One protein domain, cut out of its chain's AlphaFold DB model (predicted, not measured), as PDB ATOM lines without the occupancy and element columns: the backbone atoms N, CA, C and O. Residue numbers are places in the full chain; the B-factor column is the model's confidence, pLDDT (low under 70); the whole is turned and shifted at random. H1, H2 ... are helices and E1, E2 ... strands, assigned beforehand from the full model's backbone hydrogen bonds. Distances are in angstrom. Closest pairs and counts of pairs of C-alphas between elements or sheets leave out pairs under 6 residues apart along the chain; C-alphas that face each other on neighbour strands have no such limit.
ATOM      1  N   GLU A 114     -36.065   4.717 -29.322       93.44
ATOM      2  CA  GLU A 114     -36.852   3.687 -29.992       93.44
ATOM      3  C   GLU A 114     -37.090   3.975 -31.481       93.44
ATOM      4  O   GLU A 114     -37.496   3.078 -32.226       93.44
ATOM      5  N   LYS A 115     -36.855   5.218 -31.922       90.88
ATOM      6  CA  LYS A 115     -37.176   5.705 -33.270       90.88
ATOM      7  C   LYS A 115     -35.996   5.582 -34.219       90.88
ATOM      8  O   LYS A 115     -36.179   5.144 -35.355       90.88
ATOM      9  N   SER A 116     -34.808   5.980 -33.770       91.75
ATOM     10  CA  SER A 116     -33.639   6.123 -34.642       91.75
ATOM     11  C   SER A 116     -32.471   5.279 -34.160       91.75
ATOM     12  O   SER A 116     -32.124   5.296 -32.985       91.75
ATOM     13  N   VAL A 117     -31.822   4.567 -35.084       91.94
ATOM     14  CA  VAL A 117     -30.529   3.926 -34.816       91.94
ATOM     15  C   VAL A 117     -29.443   4.988 -34.937       91.94
ATOM     16  O   VAL A 117     -29.311   5.618 -35.986       91.94
ATOM     17  N   HIS A 118     -28.668   5.182 -33.872       84.88
ATOM     18  CA  HIS A 118     -27.560   6.139 -33.855       84.88
ATOM     19  C   HIS A 118     -26.245   5.478 -34.269       84.88
ATOM     20  O   HIS A 118     -25.999   4.309 -33.968       84.88
ATOM     21  N   ASP A 119     -25.371   6.234 -34.935       79.06
ATOM     22  CA  ASP A 119     -24.080   5.733 -35.413       79.06
ATOM     23  C   ASP A 119     -23.251   5.119 -34.274       79.06
ATOM     24  O   ASP A 119     -22.864   5.790 -33.316       79.06
ATOM     25  N   GLY A 120     -22.949   3.825 -34.401       75.50
ATOM     26  CA  GLY A 120     -22.158   3.076 -33.424       75.50
ATOM     27  C   GLY A 120     -22.912   2.650 -32.161       75.50
ATOM     28  O   GLY A 120     -22.317   1.952 -31.341       75.50
ATOM     29  N   ALA A 121     -24.192   3.004 -32.012       79.44
ATOM     30  CA  ALA A 121     -25.026   2.586 -30.890       79.44
ATOM     31  C   ALA A 121     -25.965   1.444 -31.300       79.44
ATOM     32  O   ALA A 121     -26.689   1.526 -32.291       79.44
ATOM     33  N   LYS A 122     -25.990   0.379 -30.497       93.38
ATOM     34  CA  LYS A 122     -27.024  -0.660 -30.561       93.38
ATOM     35  C   LYS A 122     -28.064  -0.365 -29.485       93.38
ATOM     36  O   LYS A 122     -28.046  -0.944 -28.400       93.38
ATOM     37  N   ASN A 123     -28.888   0.635 -29.780       95.81
ATOM     38  CA  ASN A 123     -29.926   1.177 -28.908       95.81
ATOM     39  C   ASN A 123     -31.275   0.460 -29.094       95.81
ATOM     40  O   ASN A 123     -31.368  -0.544 -29.803       95.81
ATOM     41  N   LEU A 124     -32.335   0.965 -28.459       97.50
ATOM     42  CA  LEU A 124     -33.652   0.323 -28.475       97.50
ATOM     43  C   LEU A 124     -34.224   0.190 -29.898       97.50
ATOM     44  O   LEU A 124     -34.742  -0.871 -30.255       97.50
ATOM     45  N   ALA A 125     -34.061   1.218 -30.737       96.88
ATOM     46  CA  ALA A 125     -34.425   1.172 -32.152       96.88
ATOM     47  C   ALA A 125     -33.731   0.016 -32.893       96.88
ATOM     48  O   ALA A 125     -34.370  -0.682 -33.679       96.88
ATOM     49  N   TYR A 126     -32.445  -0.227 -32.613       97.31
ATOM     50  CA  TYR A 126     -31.694  -1.326 -33.223       97.31
ATOM     51  C   TYR A 126     -32.279  -2.690 -32.833       97.31
ATOM     52  O   TYR A 126     -32.502  -3.532 -33.698       97.31
ATOM     53  N   VAL A 127     -32.591  -2.901 -31.549       97.56
ATOM     54  CA  VAL A 127     -33.199  -4.162 -31.076       97.56
ATOM     55  C   VAL A 127     -34.544  -4.419 -31.759       97.56
ATOM     56  O   VAL A 127     -34.809  -5.537 -32.196       97.56
ATOM     57  N   ASN A 128     -35.369  -3.380 -31.915       97.44
ATOM     58  CA  ASN A 128     -36.653  -3.468 -32.617       97.44
ATOM     59  C   ASN A 128     -36.518  -3.855 -34.097       97.44
ATOM     60  O   ASN A 128     -37.374  -4.563 -34.623       97.44
ATOM     61  N   GLN A 129     -35.452  -3.407 -34.763       95.81
ATOM     62  CA  GLN A 129     -35.196  -3.680 -36.182       95.81
ATOM     63  C   GLN A 129     -34.554  -5.052 -36.433       95.81
ATOM     64  O   GLN A 129     -34.594  -5.544 -37.562       95.81
ATOM     65  N   HIS A 130     -34.000  -5.678 -35.393       95.69
ATOM     66  CA  HIS A 130     -33.282  -6.950 -35.474       95.69
ATOM     67  C   HIS A 130     -33.865  -8.021 -34.529       95.69
ATOM     68  O   HIS A 130     -33.136  -8.596 -33.715       95.69
ATOM     69  N   PRO A 131     -35.178  -8.332 -34.604       97.06
ATOM     70  CA  PRO A 131     -35.744  -9.404 -33.799       97.06
ATOM     71  C   PRO A 131     -35.175 -10.760 -34.239       97.06
ATOM     72  O   PRO A 131     -35.018 -11.043 -35.427       97.06
ATOM     73  N   ASN A 132     -35.005 -11.662 -33.279       98.12
ATOM     74  CA  ASN A 132     -34.422 -13.002 -33.400       98.12
ATOM     75  C   ASN A 132     -32.910 -13.017 -33.659       98.12
ATOM     76  O   ASN A 132     -32.367 -14.044 -34.067       98.12
ATOM     77  N   GLU A 133     -32.225 -11.907 -33.384       97.88
ATOM     78  CA  GLU A 133     -30.769 -11.807 -33.434       97.88
ATOM     79  C   GLU A 133     -30.202 -11.560 -32.028       97.88
ATOM     80  O   GLU A 133     -30.639 -10.655 -31.313       97.88
ATOM     81  N   GLU A 134     -29.202 -12.353 -31.624       98.19
ATOM     82  CA  GLU A 134     -28.418 -12.052 -30.421       98.19
ATOM     83  C   GLU A 134     -27.659 -10.742 -30.643       98.19
ATOM     84  O   GLU A 134     -26.834 -10.626 -31.555       98.19
ATOM     85  N   THR A 135     -27.914  -9.765 -29.778       97.00
ATOM     86  CA  THR A 135     -27.379  -8.416 -29.924       97.00
ATOM     87  C   THR A 135     -26.747  -7.945 -28.622       97.00
ATOM     88  O   THR A 135     -27.421  -7.844 -27.604       97.00
ATOM     89  N   GLU A 136     -25.455  -7.618 -28.659       97.62
ATOM     90  CA  GLU A 136     -24.798  -6.816 -27.617       97.62
ATOM     91  C   GLU A 136     -25.237  -5.355 -27.756       97.62
ATOM     92  O   GLU A 136     -25.012  -4.756 -28.806       97.62
ATOM     93  N   ILE A 137     -25.896  -4.810 -26.739       97.81
ATOM     94  CA  ILE A 137     -26.538  -3.490 -26.750       97.81
ATOM     95  C   ILE A 137     -25.816  -2.494 -25.840       97.81
ATOM     96  O   ILE A 137     -24.896  -2.848 -25.102       97.81
ATOM     97  N   ASP A 138     -26.246  -1.232 -25.891       96.19
ATOM     98  CA  ASP A 138     -25.760  -0.200 -24.976       96.19
ATOM     99  C   ASP A 138     -25.941  -0.620 -23.494       96.19
ATOM    100  O   ASP A 138     -27.025  -1.086 -23.122       96.19
ATOM    101  N   PRO A 139     -24.925  -0.458 -22.620       96.38
ATOM    102  CA  PRO A 139     -25.024  -0.837 -21.209       96.38
ATOM    103  C   PRO A 139     -26.140  -0.123 -20.433       96.38
ATOM    104  O   PRO A 139     -26.722  -0.718 -19.524       96.38
ATOM    105  N   LEU A 140     -26.459   1.135 -20.766       96.50
ATOM    106  CA  LEU A 140     -27.564   1.862 -20.135       96.50
ATOM    107  C   LEU A 140     -28.909   1.260 -20.541       96.50
ATOM    108  O   LEU A 140     -29.774   1.079 -19.683       96.50
ATOM    109  N   LEU A 141     -29.061   0.885 -21.816       98.25
ATOM    110  CA  LEU A 141     -30.251   0.172 -22.279       98.25
ATOM    111  C   LEU A 141     -30.367  -1.194 -21.601       98.25
ATOM    112  O   LEU A 141     -31.439  -1.539 -21.114       98.25
ATOM    113  N   TYR A 142     -29.274  -1.958 -21.520       98.44
ATOM    114  CA  TYR A 142     -29.295  -3.263 -20.859       98.44
ATOM    115  C   TYR A 142     -29.721  -3.143 -19.394       98.44
ATOM    116  O   TYR A 142     -30.624  -3.856 -18.961       98.44
ATOM    117  N   LYS A 143     -29.145  -2.189 -18.650       97.94
ATOM    118  CA  LYS A 143     -29.523  -1.911 -17.257       97.94
ATOM    119  C   LYS A 143     -31.002  -1.528 -17.121       97.94
ATOM    120  O   LYS A 143     -31.654  -1.956 -16.174       97.94
ATOM    121  N   ALA A 144     -31.533  -0.739 -18.057       98.31
ATOM    122  CA  ALA A 144     -32.944  -0.358 -18.086       98.31
ATOM    123  C   ALA A 144     -33.883  -1.538 -18.397       98.31
ATOM    124  O   ALA A 144     -35.000  -1.584 -17.898       98.31
ATOM    125  N   LEU A 145     -33.452  -2.504 -19.212       98.56
ATOM    126  CA  LEU A 145     -34.222  -3.724 -19.475       98.56
ATOM    127  C   LEU A 145     -34.136  -4.714 -18.301       98.56
ATOM    128  O   LEU A 145     -35.108  -5.407 -18.010       98.56
ATOM    129  N   GLU A 146     -32.993  -4.761 -17.612       97.69
ATOM    130  CA  GLU A 146     -32.754  -5.609 -16.437       97.69
ATOM    131  C   GLU A 146     -33.608  -5.217 -15.223       97.69
ATOM    132  O   GLU A 146     -33.914  -6.071 -14.393       97.69
ATOM    133  N   SER A 147     -34.057  -3.962 -15.131       96.50
ATOM    134  CA  SER A 147     -34.930  -3.519 -14.037       96.50
ATOM    135  C   SER A 147     -36.363  -4.060 -14.126       96.50
ATOM    136  O   SER A 147     -37.114  -3.955 -13.158       96.50
ATOM    137  N   PHE A 148     -36.765  -4.663 -15.249       97.62
ATOM    138  CA  PHE A 148     -38.062  -5.325 -15.379       97.62
ATOM    139  C   PHE A 148     -37.984  -6.781 -14.910       97.62
ATOM    140  O   PHE A 148     -37.183  -7.569 -15.416       97.62
ATOM    141  N   SER A 149     -38.891  -7.190 -14.018       93.62
ATOM    142  CA  SER A 149     -39.128  -8.617 -13.780       93.62
ATOM    143  C   SER A 149     -39.764  -9.278 -15.011       93.62
ATOM    144  O   SER A 149     -40.398  -8.619 -15.837       93.62
ATOM    145  N   GLU A 150     -39.592 -10.597 -15.153       91.69
ATOM    146  CA  GLU A 150     -40.029 -11.343 -16.347       91.69
ATOM    147  C   GLU A 150     -41.512 -11.145 -16.686       91.69
ATOM    148  O   GLU A 150     -41.868 -10.963 -17.848       91.69
ATOM    149  N   ASP A 151     -42.380 -11.134 -15.676       92.12
ATOM    150  CA  ASP A 151     -43.818 -10.897 -15.819       92.12
ATOM    151  C   ASP A 151     -44.138  -9.464 -16.271       92.12
ATOM    152  O   ASP A 151     -45.103  -9.234 -17.003       92.12
ATOM    153  N   ARG A 152     -43.286  -8.502 -15.901       95.88
ATOM    154  CA  ARG A 152     -43.480  -7.072 -16.155       95.88
ATOM    155  C   ARG A 152     -42.923  -6.607 -17.491       95.88
ATOM    156  O   ARG A 152     -43.344  -5.556 -17.974       95.88
ATOM    157  N   LYS A 153     -42.077  -7.406 -18.151       97.25
ATOM    158  CA  LYS A 153     -41.598  -7.139 -19.522       97.25
ATOM    159  C   LYS A 153     -42.723  -7.015 -20.547       97.25
ATOM    160  O   LYS A 153     -42.530  -6.370 -21.568       97.25
ATOM    161  N   LYS A 154     -43.915  -7.555 -20.266       97.38
ATOM    162  CA  LYS A 154     -45.104  -7.375 -21.115       97.38
ATOM    163  C   LYS A 154     -45.464  -5.910 -21.361       97.38
ATOM    164  O   LYS A 154     -46.009  -5.600 -22.410       97.38
ATOM    165  N   LEU A 155     -45.125  -5.012 -20.431       97.94
ATOM    166  CA  LEU A 155     -45.305  -3.574 -20.628       97.94
ATOM    167  C   LEU A 155     -44.425  -3.033 -21.760       97.94
ATOM    168  O   LEU A 155     -44.858  -2.150 -22.481       97.94
ATOM    169  N   LEU A 156     -43.234  -3.601 -21.979       98.44
ATOM    170  CA  LEU A 156     -42.380  -3.217 -23.106       98.44
ATOM    171  C   LEU A 156     -42.999  -3.636 -24.444       98.44
ATOM    172  O   LEU A 156     -42.858  -2.927 -25.434       98.44
ATOM    173  N   TYR A 157     -43.684  -4.785 -24.461       98.56
ATOM    174  CA  TYR A 157     -44.248  -5.385 -25.674       98.56
ATOM    175  C   TYR A 157     -45.478  -4.653 -26.213       98.56
ATOM    176  O   TYR A 157     -45.891  -4.886 -27.346       98.56
ATOM    177  N   LEU A 158     -46.050  -3.743 -25.421       98.31
ATOM    178  CA  LEU A 158     -47.176  -2.898 -25.813       98.31
ATOM    179  C   LEU A 158     -46.795  -1.807 -26.825       98.31
ATOM    180  O   LEU A 158     -47.661  -1.016 -27.188       98.31
ATOM    181  N   ALA A 159     -45.548  -1.775 -27.312       98.19
ATOM    182  CA  ALA A 159     -45.075  -0.792 -28.282       98.19
ATOM    183  C   ALA A 159     -46.065  -0.520 -29.431       98.19
ATOM    184  O   ALA A 159     -46.338   0.655 -29.652       98.19
ATOM    185  N   PRO A 160     -46.673  -1.520 -30.107       97.50
ATOM    186  CA  PRO A 160     -47.640  -1.246 -31.171       97.50
ATOM    187  C   PRO A 160     -48.851  -0.447 -30.675       97.50
ATOM    188  O   PRO A 160     -49.189   0.569 -31.261       97.50
ATOM    189  N   ILE A 161     -49.431  -0.846 -29.540       98.44
ATOM    190  CA  ILE A 161     -50.588  -0.179 -28.920       98.44
ATOM    191  C   ILE A 161     -50.224   1.232 -28.437       98.44
ATOM    192  O   ILE A 161     -51.043   2.147 -28.488       98.44
ATOM    193  N   TYR A 162     -48.991   1.439 -27.974       98.00
ATOM    194  CA  TYR A 162     -48.516   2.758 -27.564       98.00
ATOM    195  C   TYR A 162     -48.455   3.763 -28.718       98.00
ATOM    196  O   TYR A 162     -48.652   4.949 -28.461       98.00
ATOM    197  N   TYR A 163     -48.229   3.317 -29.961       94.75
ATOM    198  CA  TYR A 163     -48.300   4.199 -31.133       94.75
ATOM    199  C   TYR A 163     -49.717   4.704 -31.367       94.75
ATOM    200  O   TYR A 163     -49.917   5.913 -31.414       94.75
ATOM    201  N   ASP A 164     -50.694   3.803 -31.401       95.75
ATOM    202  CA  ASP A 164     -52.096   4.181 -31.585       95.75
ATOM    203  C   ASP A 164     -52.599   5.082 -30.444       95.75
ATOM    204  O   ASP A 164     -53.297   6.067 -30.676       95.75
ATOM    205  N   TYR A 165     -52.189   4.816 -29.196       97.81
ATOM    206  CA  TYR A 165     -52.492   5.727 -28.090       97.81
ATOM    207  C   TYR A 165     -51.775   7.071 -28.210       97.81
ATOM    208  O   TYR A 165     -52.345   8.078 -27.806       97.81
ATOM    209  N   ALA A 166     -50.547   7.128 -28.726       95.75
ATOM    210  CA  ALA A 166     -49.882   8.406 -28.962       95.75
ATOM    211  C   ALA A 166     -50.654   9.250 -29.992       95.75
ATOM    212  O   ALA A 166     -50.864  10.434 -29.739       95.75
ATOM    213  N   ASP A 167     -51.149   8.634 -31.069       96.25
ATOM    214  CA  ASP A 167     -51.964   9.306 -32.091       96.25
ATOM    215  C   ASP A 167     -53.330   9.752 -31.529       96.25
ATOM    216  O   ASP A 167     -53.775  10.881 -31.758       96.25
ATOM    217  N   LEU A 168     -53.962   8.924 -30.686       97.56
ATOM    218  CA  LEU A 168     -55.166   9.310 -29.942       97.56
ATOM    219  C   LEU A 168     -54.908  10.545 -29.070       97.56
ATOM    220  O   LEU A 168     -55.687  11.497 -29.072       97.56
ATOM    221  N   LEU A 169     -53.824  10.532 -28.295       96.69
ATOM    222  CA  LEU A 169     -53.511  11.593 -27.336       96.69
ATOM    223  C   LEU A 169     -53.028  12.890 -28.010       96.69
ATOM    224  O   LEU A 169     -53.100  13.946 -27.381       96.69
ATOM    225  N   ASP A 170     -52.566  12.829 -29.261       95.62
ATOM    226  CA  ASP A 170     -52.209  13.990 -30.098       95.62
ATOM    227  C   ASP A 170     -53.381  14.493 -30.967       95.62
ATOM    228  O   ASP A 170     -53.278  15.536 -31.609       95.62
ATOM    229  N   SER A 171     -54.523  13.799 -30.965       96.19
ATOM    230  CA  SER A 171     -55.685  14.176 -31.775       96.19
ATOM    231  C   SER A 171     -56.196  15.586 -31.445       96.19
ATOM    232  O   SER A 171     -56.292  15.988 -30.282       96.19
ATOM    233  N   GLU A 172     -56.608  16.338 -32.465       94.75
ATOM    234  CA  GLU A 172     -57.091  17.722 -32.322       94.75
ATOM    235  C   GLU A 172     -58.629  17.810 -32.282       94.75
ATOM    236  O   GLU A 172     -59.202  18.887 -32.091       94.75
ATOM    237  N   SER A 173     -59.328  16.683 -32.468       96.75
ATOM    238  CA  SER A 173     -60.793  16.613 -32.435       96.75
ATOM    239  C   SER A 173     -61.320  15.257 -31.970       96.75
ATOM    240  O   SER A 173     -60.660  14.235 -32.141       96.75
ATOM    241  N   ASP A 174     -62.543  15.242 -31.431       97.69
ATOM    242  CA  ASP A 174     -63.210  14.005 -31.005       97.69
ATOM    243  C   ASP A 174     -63.413  13.026 -32.180       97.69
ATOM    244  O   ASP A 174     -63.541  11.824 -31.972       97.69
ATOM    245  N   GLU A 175     -63.545  13.529 -33.411       97.06
ATOM    246  CA  GLU A 175     -63.692  12.699 -34.615       97.06
ATOM    247  C   GLU A 175     -62.407  11.928 -34.906       97.06
ATOM    248  O   GLU A 175     -62.457  10.708 -35.021       97.06
ATOM    249  N   GLU A 176     -61.273  12.626 -34.914       97.50
ATOM    250  CA  GLU A 176     -59.942  12.039 -35.083       97.50
ATOM    251  C   GLU A 176     -59.609  11.062 -33.949       97.50
ATOM    252  O   GLU A 176     -59.251   9.916 -34.206       97.50
ATOM    253  N   ALA A 177     -59.841  11.456 -32.693       97.62
ATOM    254  CA  ALA A 177     -59.548  10.601 -31.544       97.62
ATOM    255  C   ALA A 177     -60.323   9.270 -31.590       97.62
ATOM    256  O   ALA A 177     -59.805   8.236 -31.177       97.62
ATOM    257  N   ARG A 178     -61.563   9.267 -32.111       97.19
ATOM    258  CA  ARG A 178     -62.361   8.034 -32.274       97.19
ATOM    259  C   ARG A 178     -61.749   7.048 -33.264       97.19
ATOM    260  O   ARG A 178     -62.041   5.863 -33.147       97.19
ATOM    261  N   GLU A 179     -60.933   7.493 -34.216       97.31
ATOM    262  CA  GLU A 179     -60.290   6.581 -35.169       97.31
ATOM    263  C   GLU A 179     -59.321   5.627 -34.464       97.31
ATOM    264  O   GLU A 179     -59.251   4.465 -34.859       97.31
ATOM    265  N   TYR A 180     -58.686   6.084 -33.379       97.69
ATOM    266  CA  TYR A 180     -57.682   5.355 -32.594       97.69
ATOM    267  C   TYR A 180     -58.205   4.821 -31.251       97.69
ATOM    268  O   TYR A 180     -57.486   4.125 -30.537       97.69
ATOM    269  N   ASP A 181     -59.435   5.158 -30.852       98.12
ATOM    270  CA  ASP A 181     -59.954   4.820 -29.524       98.12
ATOM    271  C   ASP A 181     -60.579   3.416 -29.484       98.12
ATOM    272  O   ASP A 181     -61.687   3.231 -30.000       98.12
ATOM    273  N   PRO A 182     -59.975   2.425 -28.793       97.81
ATOM    274  CA  PRO A 182     -60.556   1.085 -28.684       97.81
ATOM    275  C   PRO A 182     -61.898   1.079 -27.937       97.81
ATOM    276  O   PRO A 182     -62.655   0.110 -28.022       97.81
ATOM    277  N   TYR A 183     -62.231   2.135 -27.189       97.25
ATOM    278  CA  TYR A 183     -63.529   2.241 -26.530       97.25
ATOM    279  C   TYR A 183     -64.663   2.611 -27.490       97.25
ATOM    280  O   TYR A 183     -65.800   2.215 -27.237       97.25
ATOM    281  N   GLU A 184     -64.354   3.306 -28.583       96.75
ATOM    282  CA  GLU A 184     -65.326   3.857 -29.539       96.75
ATOM    283  C   GLU A 184     -65.238   3.184 -30.925       96.75
ATOM    284  O   GLU A 184     -66.178   3.285 -31.715       96.75
ATOM    285  N   ASN A 185     -64.143   2.468 -31.215       97.44
ATOM    286  CA  ASN A 185     -63.888   1.785 -32.481       97.44
ATOM    287  C   ASN A 185     -63.611   0.285 -32.275       97.44
ATOM    288  O   ASN A 185     -62.556  -0.119 -31.781       97.44
ATOM    289  N   ASP A 186     -64.560  -0.552 -32.705       97.50
ATOM    290  CA  ASP A 186     -64.476  -2.010 -32.565       97.50
ATOM    291  C   ASP A 186     -63.288  -2.616 -33.331       97.50
ATOM    292  O   ASP A 186     -62.675  -3.558 -32.842       97.50
ATOM    293  N   SER A 187     -62.903  -2.060 -34.486       97.12
ATOM    294  CA  SER A 187     -61.763  -2.576 -35.260       97.12
ATOM    295  C   SER A 187     -60.430  -2.339 -34.547       97.12
ATOM    296  O   SER A 187     -59.574  -3.221 -34.538       97.12
ATOM    297  N   VAL A 188     -60.268  -1.184 -33.893       97.94
ATOM    298  CA  VAL A 188     -59.088  -0.913 -33.053       97.94
ATOM    299  C   VAL A 188     -59.091  -1.821 -31.830       97.94
ATOM    300  O   VAL A 188     -58.059  -2.384 -31.473       97.94
ATOM    301  N   ARG A 189     -60.256  -2.022 -31.207       98.00
ATOM    302  CA  ARG A 189     -60.395  -2.933 -30.068       98.00
ATOM    303  C   ARG A 189     -60.005  -4.368 -30.424       98.00
ATOM    304  O   ARG A 189     -59.313  -5.013 -29.640       98.00
ATOM    305  N   GLU A 190     -60.451  -4.866 -31.575       97.94
ATOM    306  CA  GLU A 190     -60.098  -6.198 -32.081       97.94
ATOM    307  C   GLU A 190     -58.587  -6.311 -32.322       97.94
ATOM    308  O   GLU A 190     -57.963  -7.252 -31.831       97.94
ATOM    309  N   TYR A 191     -57.986  -5.308 -32.967       98.19
ATOM    310  CA  TYR A 191     -56.538  -5.233 -33.174       98.19
ATOM    311  C   TYR A 191     -55.752  -5.230 -31.846       98.19
ATOM    312  O   TYR A 191     -54.817  -6.014 -31.677       98.19
ATOM    313  N   PHE A 192     -56.155  -4.423 -30.857       98.44
ATOM    314  CA  PHE A 192     -55.504  -4.387 -29.538       98.44
ATOM    315  C   PHE A 192     -55.643  -5.709 -28.785       98.44
ATOM    316  O   PHE A 192     -54.695  -6.143 -28.123       98.44
ATOM    317  N   ALA A 193     -56.800  -6.366 -28.892       98.25
ATOM    318  CA  ALA A 193     -57.014  -7.679 -28.301       98.25
ATOM    319  C   ALA A 193     -56.087  -8.735 -28.926       98.25
ATOM    320  O   ALA A 193     -55.545  -9.570 -28.203       98.25
ATOM    321  N   GLU A 194     -55.856  -8.674 -30.239       98.25
ATOM    322  CA  GLU A 194     -54.955  -9.587 -30.947       98.25
ATOM    323  C   GLU A 194     -53.480  -9.339 -30.597       98.25
ATOM    324  O   GLU A 194     -52.772 -10.275 -30.218       98.25
ATOM    325  N   VAL A 195     -53.029  -8.077 -30.581       98.44
ATOM    326  CA  VAL A 195     -51.689  -7.710 -30.079       98.44
ATOM    327  C   VAL A 195     -51.503  -8.199 -28.639       98.44
ATOM    328  O   VAL A 195     -50.498  -8.833 -28.310       98.44
ATOM    329  N   SER A 196     -52.497  -7.974 -27.777       98.25
ATOM    330  CA  SER A 196     -52.463  -8.430 -26.385       98.25
ATOM    331  C   SER A 196     -52.435  -9.957 -26.276       98.25
ATOM    332  O   SER A 196     -51.805 -10.487 -25.360       98.25
ATOM    333  N   ALA A 197     -53.065 -10.689 -27.199       98.38
ATOM    334  CA  ALA A 197     -53.001 -12.148 -27.234       98.38
ATOM    335  C   ALA A 197     -51.575 -12.645 -27.531       98.38
ATOM    336  O   ALA A 197     -51.090 -13.518 -26.807       98.38
ATOM    337  N   PHE A 198     -50.869 -12.042 -28.497       98.38
ATOM    338  CA  PHE A 198     -49.455 -12.348 -28.763       98.38
ATOM    339  C   PHE A 198     -48.561 -12.048 -27.551       98.38
ATOM    340  O   PHE A 198     -47.732 -12.869 -27.161       98.38
ATOM    341  N   ILE A 199     -48.767 -10.902 -26.897       97.88
ATOM    342  CA  ILE A 199     -48.031 -10.514 -25.680       97.88
ATOM    343  C   ILE A 199     -48.257 -11.523 -24.546       97.88
ATOM    344  O   ILE A 199     -47.338 -11.859 -23.792       97.88
ATOM    345  N   ASN A 200     -49.491 -12.012 -24.401       97.31
ATOM    346  CA  ASN A 200     -49.883 -12.878 -23.296       97.31
ATOM    347  C   ASN A 200     -49.701 -14.377 -23.563       97.31
ATOM    348  O   ASN A 200     -49.791 -15.149 -22.605       97.31
ATOM    349  N   SER A 201     -49.378 -14.797 -24.792       96.62
ATOM    350  CA  SER A 201     -49.093 -16.204 -25.107       96.62
ATOM    351  C   SER A 201     -47.839 -16.726 -24.397       96.62
ATOM    352  O   SER A 201     -47.730 -17.914 -24.096       96.62
ATOM    353  N   GLY A 202     -46.893 -15.826 -24.099       91.62
ATOM    354  CA  GLY A 202     -45.601 -16.147 -23.493       91.62
ATOM    355  C   GLY A 202     -44.594 -16.776 -24.462       91.62
ATOM    356  O   GLY A 202     -43.485 -17.111 -24.042       91.62
ATOM    357  N   THR A 203     -44.959 -16.938 -25.737       94.69
ATOM    358  CA  THR A 203     -44.106 -17.554 -26.765       94.69
ATOM    359  C   THR A 203     -43.955 -16.722 -28.032       94.69
ATOM    360  O   THR A 203     -42.957 -16.895 -28.726       94.69
ATOM    361  N   ASP A 204     -44.900 -15.831 -28.343       98.25
ATOM    362  CA  ASP A 204     -44.879 -15.085 -29.610       98.25
ATOM    363  C   ASP A 204     -43.987 -13.855 -29.589       98.25
ATOM    364  O   ASP A 204     -43.460 -13.464 -30.629       98.25
ATOM    365  N   ILE A 205     -43.773 -13.279 -28.410       98.31
ATOM    366  CA  ILE A 205     -42.791 -12.230 -28.177       98.31
ATOM    367  C   ILE A 205     -42.117 -12.447 -26.826       98.31
ATOM    368  O   ILE A 205     -42.776 -12.662 -25.805       98.31
ATOM    369  N   LYS A 206     -40.783 -12.417 -26.813       98.06
ATOM    370  CA  LYS A 206     -40.001 -12.599 -25.589       98.06
ATOM    371  C   LYS A 206     -38.646 -11.912 -25.679       98.06
ATOM    372  O   LYS A 206     -37.856 -12.214 -26.565       98.06
ATOM    373  N   LEU A 207     -38.356 -11.051 -24.712       98.50
ATOM    374  CA  LEU A 207     -37.046 -10.460 -24.487       98.50
ATOM    375  C   LEU A 207     -36.261 -11.268 -23.447       98.50
ATOM    376  O   LEU A 207     -36.600 -11.299 -22.259       98.50
ATOM    377  N   GLU A 208     -35.165 -11.872 -23.890       98.12
ATOM    378  CA  GLU A 208     -34.224 -12.601 -23.046       98.12
ATOM    379  C   GLU A 208     -32.965 -11.765 -22.805       98.12
ATOM    380  O   GLU A 208     -32.373 -11.230 -23.743       98.12
ATOM    381  N   LEU A 209     -32.557 -11.665 -21.537       98.19
ATOM    382  CA  LEU A 209     -31.292 -11.057 -21.130       98.19
ATOM    383  C   LEU A 209     -30.256 -12.175 -20.998       98.19
ATOM    384  O   LEU A 209     -30.419 -13.085 -20.186       98.19
ATOM    385  N   LEU A 210     -29.217 -12.133 -21.827       98.19
ATOM    386  CA  LEU A 210     -28.238 -13.214 -21.978       98.19
ATOM    387  C   LEU A 210     -26.956 -12.985 -21.157       98.19
ATOM    388  O   LEU A 210     -26.050 -13.819 -21.198       98.19
ATOM    389  N   GLY A 211     -26.878 -11.886 -20.399       97.12
ATOM    390  CA  GLY A 211     -25.663 -11.444 -19.711       97.12
ATOM    391  C   GLY A 211     -24.725 -10.653 -20.624       97.12
ATOM    392  O   GLY A 211     -24.925 -10.591 -21.833       97.12
ATOM    393  N   ASP A 212     -23.703 -10.020 -20.041       96.75
ATOM    394  CA  ASP A 212     -22.670  -9.259 -20.768       96.75
ATOM    395  C   ASP A 212     -23.237  -8.238 -21.776       96.75
ATOM    396  O   ASP A 212     -22.745  -8.103 -22.894       96.75
ATOM    397  N   ASN A 213     -24.302  -7.531 -21.384       98.06
ATOM    398  CA  ASN A 213     -25.047  -6.583 -22.219       98.06
ATOM    399  C   ASN A 213     -25.684  -7.184 -23.484       98.06
ATOM    400  O   ASN A 213     -25.982  -6.456 -24.428       98.06
ATOM    401  N   LYS A 214     -25.904  -8.499 -23.541       98.56
ATOM    402  CA  LYS A 214     -26.519  -9.167 -24.692       98.56
ATOM    403  C   LYS A 214     -27.986  -9.466 -24.470       98.56
ATOM    404  O   LYS A 214     -28.382  -9.948 -23.410       98.56
ATOM    405  N   VAL A 215     -28.780  -9.257 -25.510       98.62
ATOM    406  CA  VAL A 215     -30.212  -9.547 -25.516       98.62
ATOM    407  C   VAL A 215     -30.612 -10.366 -26.735       98.62
ATOM    408  O   VAL A 215     -29.947 -10.327 -27.771       98.62
ATOM    409  N   LEU A 216     -31.725 -11.084 -26.609       98.56
ATOM    410  CA  LEU A 216     -32.436 -11.706 -27.719       98.56
ATOM    411  C   LEU A 216     -33.920 -11.358 -27.609       98.56
ATOM    412  O   LEU A 216     -34.601 -11.807 -26.688       98.56
ATOM    413  N   LEU A 217     -34.423 -10.577 -28.562       98.56
ATOM    414  CA  LEU A 217     -35.856 -10.358 -28.740       98.56
ATOM    415  C   LEU A 217     -36.396 -11.405 -29.713       98.56
ATOM    416  O   LEU A 217     -36.246 -11.256 -30.919       98.56
ATOM    417  N   SER A 218     -37.006 -12.465 -29.206       98.50
ATOM    418  CA  SER A 218     -37.656 -13.476 -30.036       98.50
ATOM    419  C   SER A 218     -39.055 -13.018 -30.441       98.50
ATOM    420  O   SER A 218     -39.812 -12.542 -29.597       98.50
ATOM    421  N   VAL A 219     -39.389 -13.180 -31.723       98.50
ATOM    422  CA  VAL A 219     -40.710 -12.891 -32.305       98.50
ATOM    423  C   VAL A 219     -41.099 -14.061 -33.207       98.50
ATOM    424  O   VAL A 219     -40.335 -14.402 -34.120       98.50
ATOM    425  N   SER A 220     -42.254 -14.681 -32.957       98.56
ATOM    426  CA  SER A 220     -42.729 -15.835 -33.730       98.56
ATOM    427  C   SER A 220     -43.032 -15.471 -35.185       98.56
ATOM    428  O   SER A 220     -43.248 -14.311 -35.534       98.56
ATOM    429  N   ASP A 221     -43.046 -16.473 -36.065       98.38
ATOM    430  CA  ASP A 221     -43.371 -16.250 -37.479       98.38
ATOM    431  C   ASP A 221     -44.823 -15.790 -37.672       98.38
ATOM    432  O   ASP A 221     -45.098 -15.009 -38.582       98.38
ATOM    433  N   GLU A 222     -45.734 -16.219 -36.793       98.44
ATOM    434  CA  GLU A 222     -47.126 -15.764 -36.783       98.44
ATOM    435  C   GLU A 222     -47.210 -14.281 -36.418       98.44
ATOM    436  O   GLU A 222     -47.780 -13.497 -37.180       98.44
ATOM    437  N   TYR A 223     -46.540 -13.858 -35.339       98.50
ATOM    438  CA  TYR A 223     -46.557 -12.450 -34.956       98.50
ATOM    439  C   TYR A 223     -45.806 -11.561 -35.961       98.50
ATOM    440  O   TYR A 223     -46.231 -10.440 -36.218       98.50
ATOM    441  N   LYS A 224     -44.753 -12.056 -36.630       97.75
ATOM    442  CA  LYS A 224     -44.115 -11.337 -37.754       97.75
ATOM    443  C   LYS A 224     -45.046 -11.149 -38.947       97.75
ATOM    444  O   LYS A 224     -44.996 -10.102 -39.595       97.75
ATOM    445  N   ALA A 225     -45.836 -12.168 -39.288       98.19
ATOM    446  CA  ALA A 225     -46.792 -12.081 -40.386       98.19
ATOM    447  C   ALA A 225     -47.864 -11.032 -40.069       98.19
ATOM    448  O   ALA A 225     -48.083 -10.135 -40.882       98.19
ATOM    449  N   PHE A 226     -48.416 -11.078 -38.853       98.25
ATOM    450  CA  PHE A 226     -49.327 -10.061 -38.333       98.25
ATOM    451  C   PHE A 226     -48.688  -8.661 -38.341       98.25
ATOM    452  O   PHE A 226     -49.240  -7.720 -38.902       98.25
ATOM    453  N   ALA A 227     -47.466  -8.524 -37.820       97.00
ATOM    454  CA  ALA A 227     -46.731  -7.262 -37.819       97.00
ATOM    455  C   ALA A 227     -46.517  -6.705 -39.235       97.00
ATOM    456  O   ALA A 227     -46.602  -5.500 -39.446       97.00
ATOM    457  N   THR A 228     -46.288  -7.572 -40.225       96.62
ATOM    458  CA  THR A 228     -46.154  -7.163 -41.629       96.62
ATOM    459  C   THR A 228     -47.478  -6.667 -42.209       96.62
ATOM    460  O   THR A 228     -47.484  -5.675 -42.935       96.62
ATOM    461  N   GLU A 229     -48.588  -7.340 -41.898       96.88
ATOM    462  CA  GLU A 229     -49.932  -6.962 -42.353       96.88
ATOM    463  C   GLU A 229     -50.360  -5.595 -41.809       96.88
ATOM    464  O   GLU A 229     -50.837  -4.755 -42.572       96.88
ATOM    465  N   TYR A 230     -50.108  -5.348 -40.522       94.69
ATOM    466  CA  TYR A 230     -50.490  -4.115 -39.826       94.69
ATOM    467  C   TYR A 230     -49.400  -3.031 -39.829       94.69
ATOM    468  O   TYR A 230     -49.588  -1.954 -39.273       94.69
ATOM    469  N   GLY A 231     -48.249  -3.283 -40.463       94.62
ATOM    470  CA  GLY A 231     -47.157  -2.310 -40.555       94.62
ATOM    471  C   GLY A 231     -46.450  -2.018 -39.226       94.62
ATOM    472  O   GLY A 231     -45.850  -0.954 -39.075       94.62
ATOM    473  N   ILE A 232     -46.484  -2.950 -38.274       94.44
ATOM    474  CA  ILE A 232     -45.807  -2.838 -36.981       94.44
ATOM    475  C   ILE A 232     -44.291  -2.900 -37.194       94.44
ATOM    476  O   ILE A 232     -43.745  -3.889 -37.685       94.44
ATOM    477  N   GLN A 233     -43.598  -1.838 -36.785       89.06
ATOM    478  CA  GLN A 233     -42.140  -1.710 -36.921       89.06
ATOM    479  C   GLN A 233     -41.393  -1.779 -35.586       89.06
ATOM    480  O   GLN A 233     -40.162  -1.820 -35.574       89.06
ATOM    481  N   ARG A 234     -42.111  -1.728 -34.460       93.00
ATOM    482  CA  ARG A 234     -41.532  -1.627 -33.116       93.00
ATOM    483  C   ARG A 234     -42.246  -2.586 -32.180       93.00
ATOM    484  O   ARG A 234     -43.471  -2.621 -32.145       93.00
ATOM    485  N   TYR A 235     -41.453  -3.340 -31.433       97.44
ATOM    486  CA  TYR A 235     -41.912  -4.382 -30.521       97.44
ATOM    487  C   TYR A 235     -41.654  -4.023 -29.059       97.44
ATOM    488  O   TYR A 235     -42.352  -4.517 -28.190       97.44
ATOM    489  N   LEU A 236     -40.649  -3.191 -28.781       98.38
ATOM    490  CA  LEU A 236     -40.232  -2.753 -27.455       98.38
ATOM    491  C   LEU A 236     -40.314  -1.235 -27.349       98.38
ATOM    492  O   LEU A 236     -39.745  -0.528 -28.184       98.38
ATOM    493  N   ASP A 237     -40.957  -0.749 -26.293       98.38
ATOM    494  CA  ASP A 237     -41.012   0.669 -25.955       98.38
ATOM    495  C   ASP A 237     -41.225   0.837 -24.440       98.38
ATOM    496  O   ASP A 237     -42.063   0.167 -23.839       98.38
ATOM    497  N   PHE A 238     -40.447   1.714 -23.801       98.12
ATOM    498  CA  PHE A 238     -40.615   2.022 -22.375       98.12
ATOM    499  C   PHE A 238     -41.812   2.947 -22.119       98.12
ATOM    500  O   PHE A 238     -42.303   3.009 -20.989       98.12
TER     501      PHE A 238
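Overview. This is residues 114 to 238 of the 417 residues of an uncharacterized protein of Eubacterium sp. CAG:841 (UniProt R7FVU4). An elongated model has two lobes: in one, the hairpin of strands E1 and E2 has helices H1 and H2 packed over one face, and in the other, the helical hairpin of H4 and H5 is joined by the long helix H6, which leads back to E1. The short helix H3 sits between the lobes, and H7 folds back beside H6 after E2. The printed part has 125 residues with seven named helices and two named strands, in the order H1 H2 H3 H4 H5 H6 E1 E2 H7; the sheet, E1 - E2, is antiparallel and the class is mostly helix. It is compact, with a radius of gyration of the C-alphas of 15.3 A, and the C-alphas span 48 by 29 by 26 A.

Arrangement. E1, residues 205 to 211, and E2, residues 214 to 219, form an antiparallel hairpin, with 165 degrees between their directions; N 208 and O 216 are 2.9 A apart, and N 218 and O 206 are 2.8 A apart, both within hydrogen-bond range. Residues 135 to 136 make a short antiparallel pairing with 214 to 215 of E2. H1, residues 124 to 129, comes nearest E2 at the C-alphas of Val 127 and Leu 217, 7.1 A apart. H2, residues 139 to 146, comes nearest E1 at the C-alphas of Glu 146 and Leu 209, 7.3 A apart. H6, residues 186 to 201, comes nearest E1 at the C-alphas of Ile 199 and Ile 205, 6.1 A apart. H3, residues 154 to 157, only just touches H6, with 3 pairs of C-alphas within 8 A, the closest Lys 154 and Ile 199 at 6.3 A; H6 does so with residues 199 to 200 alone. H4, residues 159 to 170, and H5, residues 174 to 180, touch as a helical hairpin, opposite ways at a shallow tilt of 6 degrees, with the C-alphas of Leu 168 and Ala 177 closest at 4.8 A; H4 does so with residues 164 to 169 alone. H7, residues 221 to 230, is close to H6 but not clearly touching, opposite ways at a shallow tilt of 23 degrees, with the C-alphas of Phe 198 and Tyr 223 closest at 6.8 A. H1 and H2 are apart from H4, H5, H6 and H7. Every O i to N i+4 pair is within hydrogen-bond range in H1, H2, H6 and H7, against 7 of 8 in H4 and 1 of 3 in H5, where 3 of 4 O i to N i+3 pairs are; H3 is too short for an O i to N i+4 pair.

Along the chain. H1 begins at C-alpha 124, (-33.652, 0.323, -28.475). From first to last C-alpha, H6 measures 22.2 A, E1 19.1 A, H4 and E2 16.5 A each, and H7 14.3 A. H7 ends at C-alpha 230, (-50.490, -4.115, -39.826).

Size, cuts and confidence. The C-alphas of Glu 175 and Asp 212 are the two farthest apart, 48.5 A. The printed part has no cut and no long link, and no printed residue is under 70 in pLDDT.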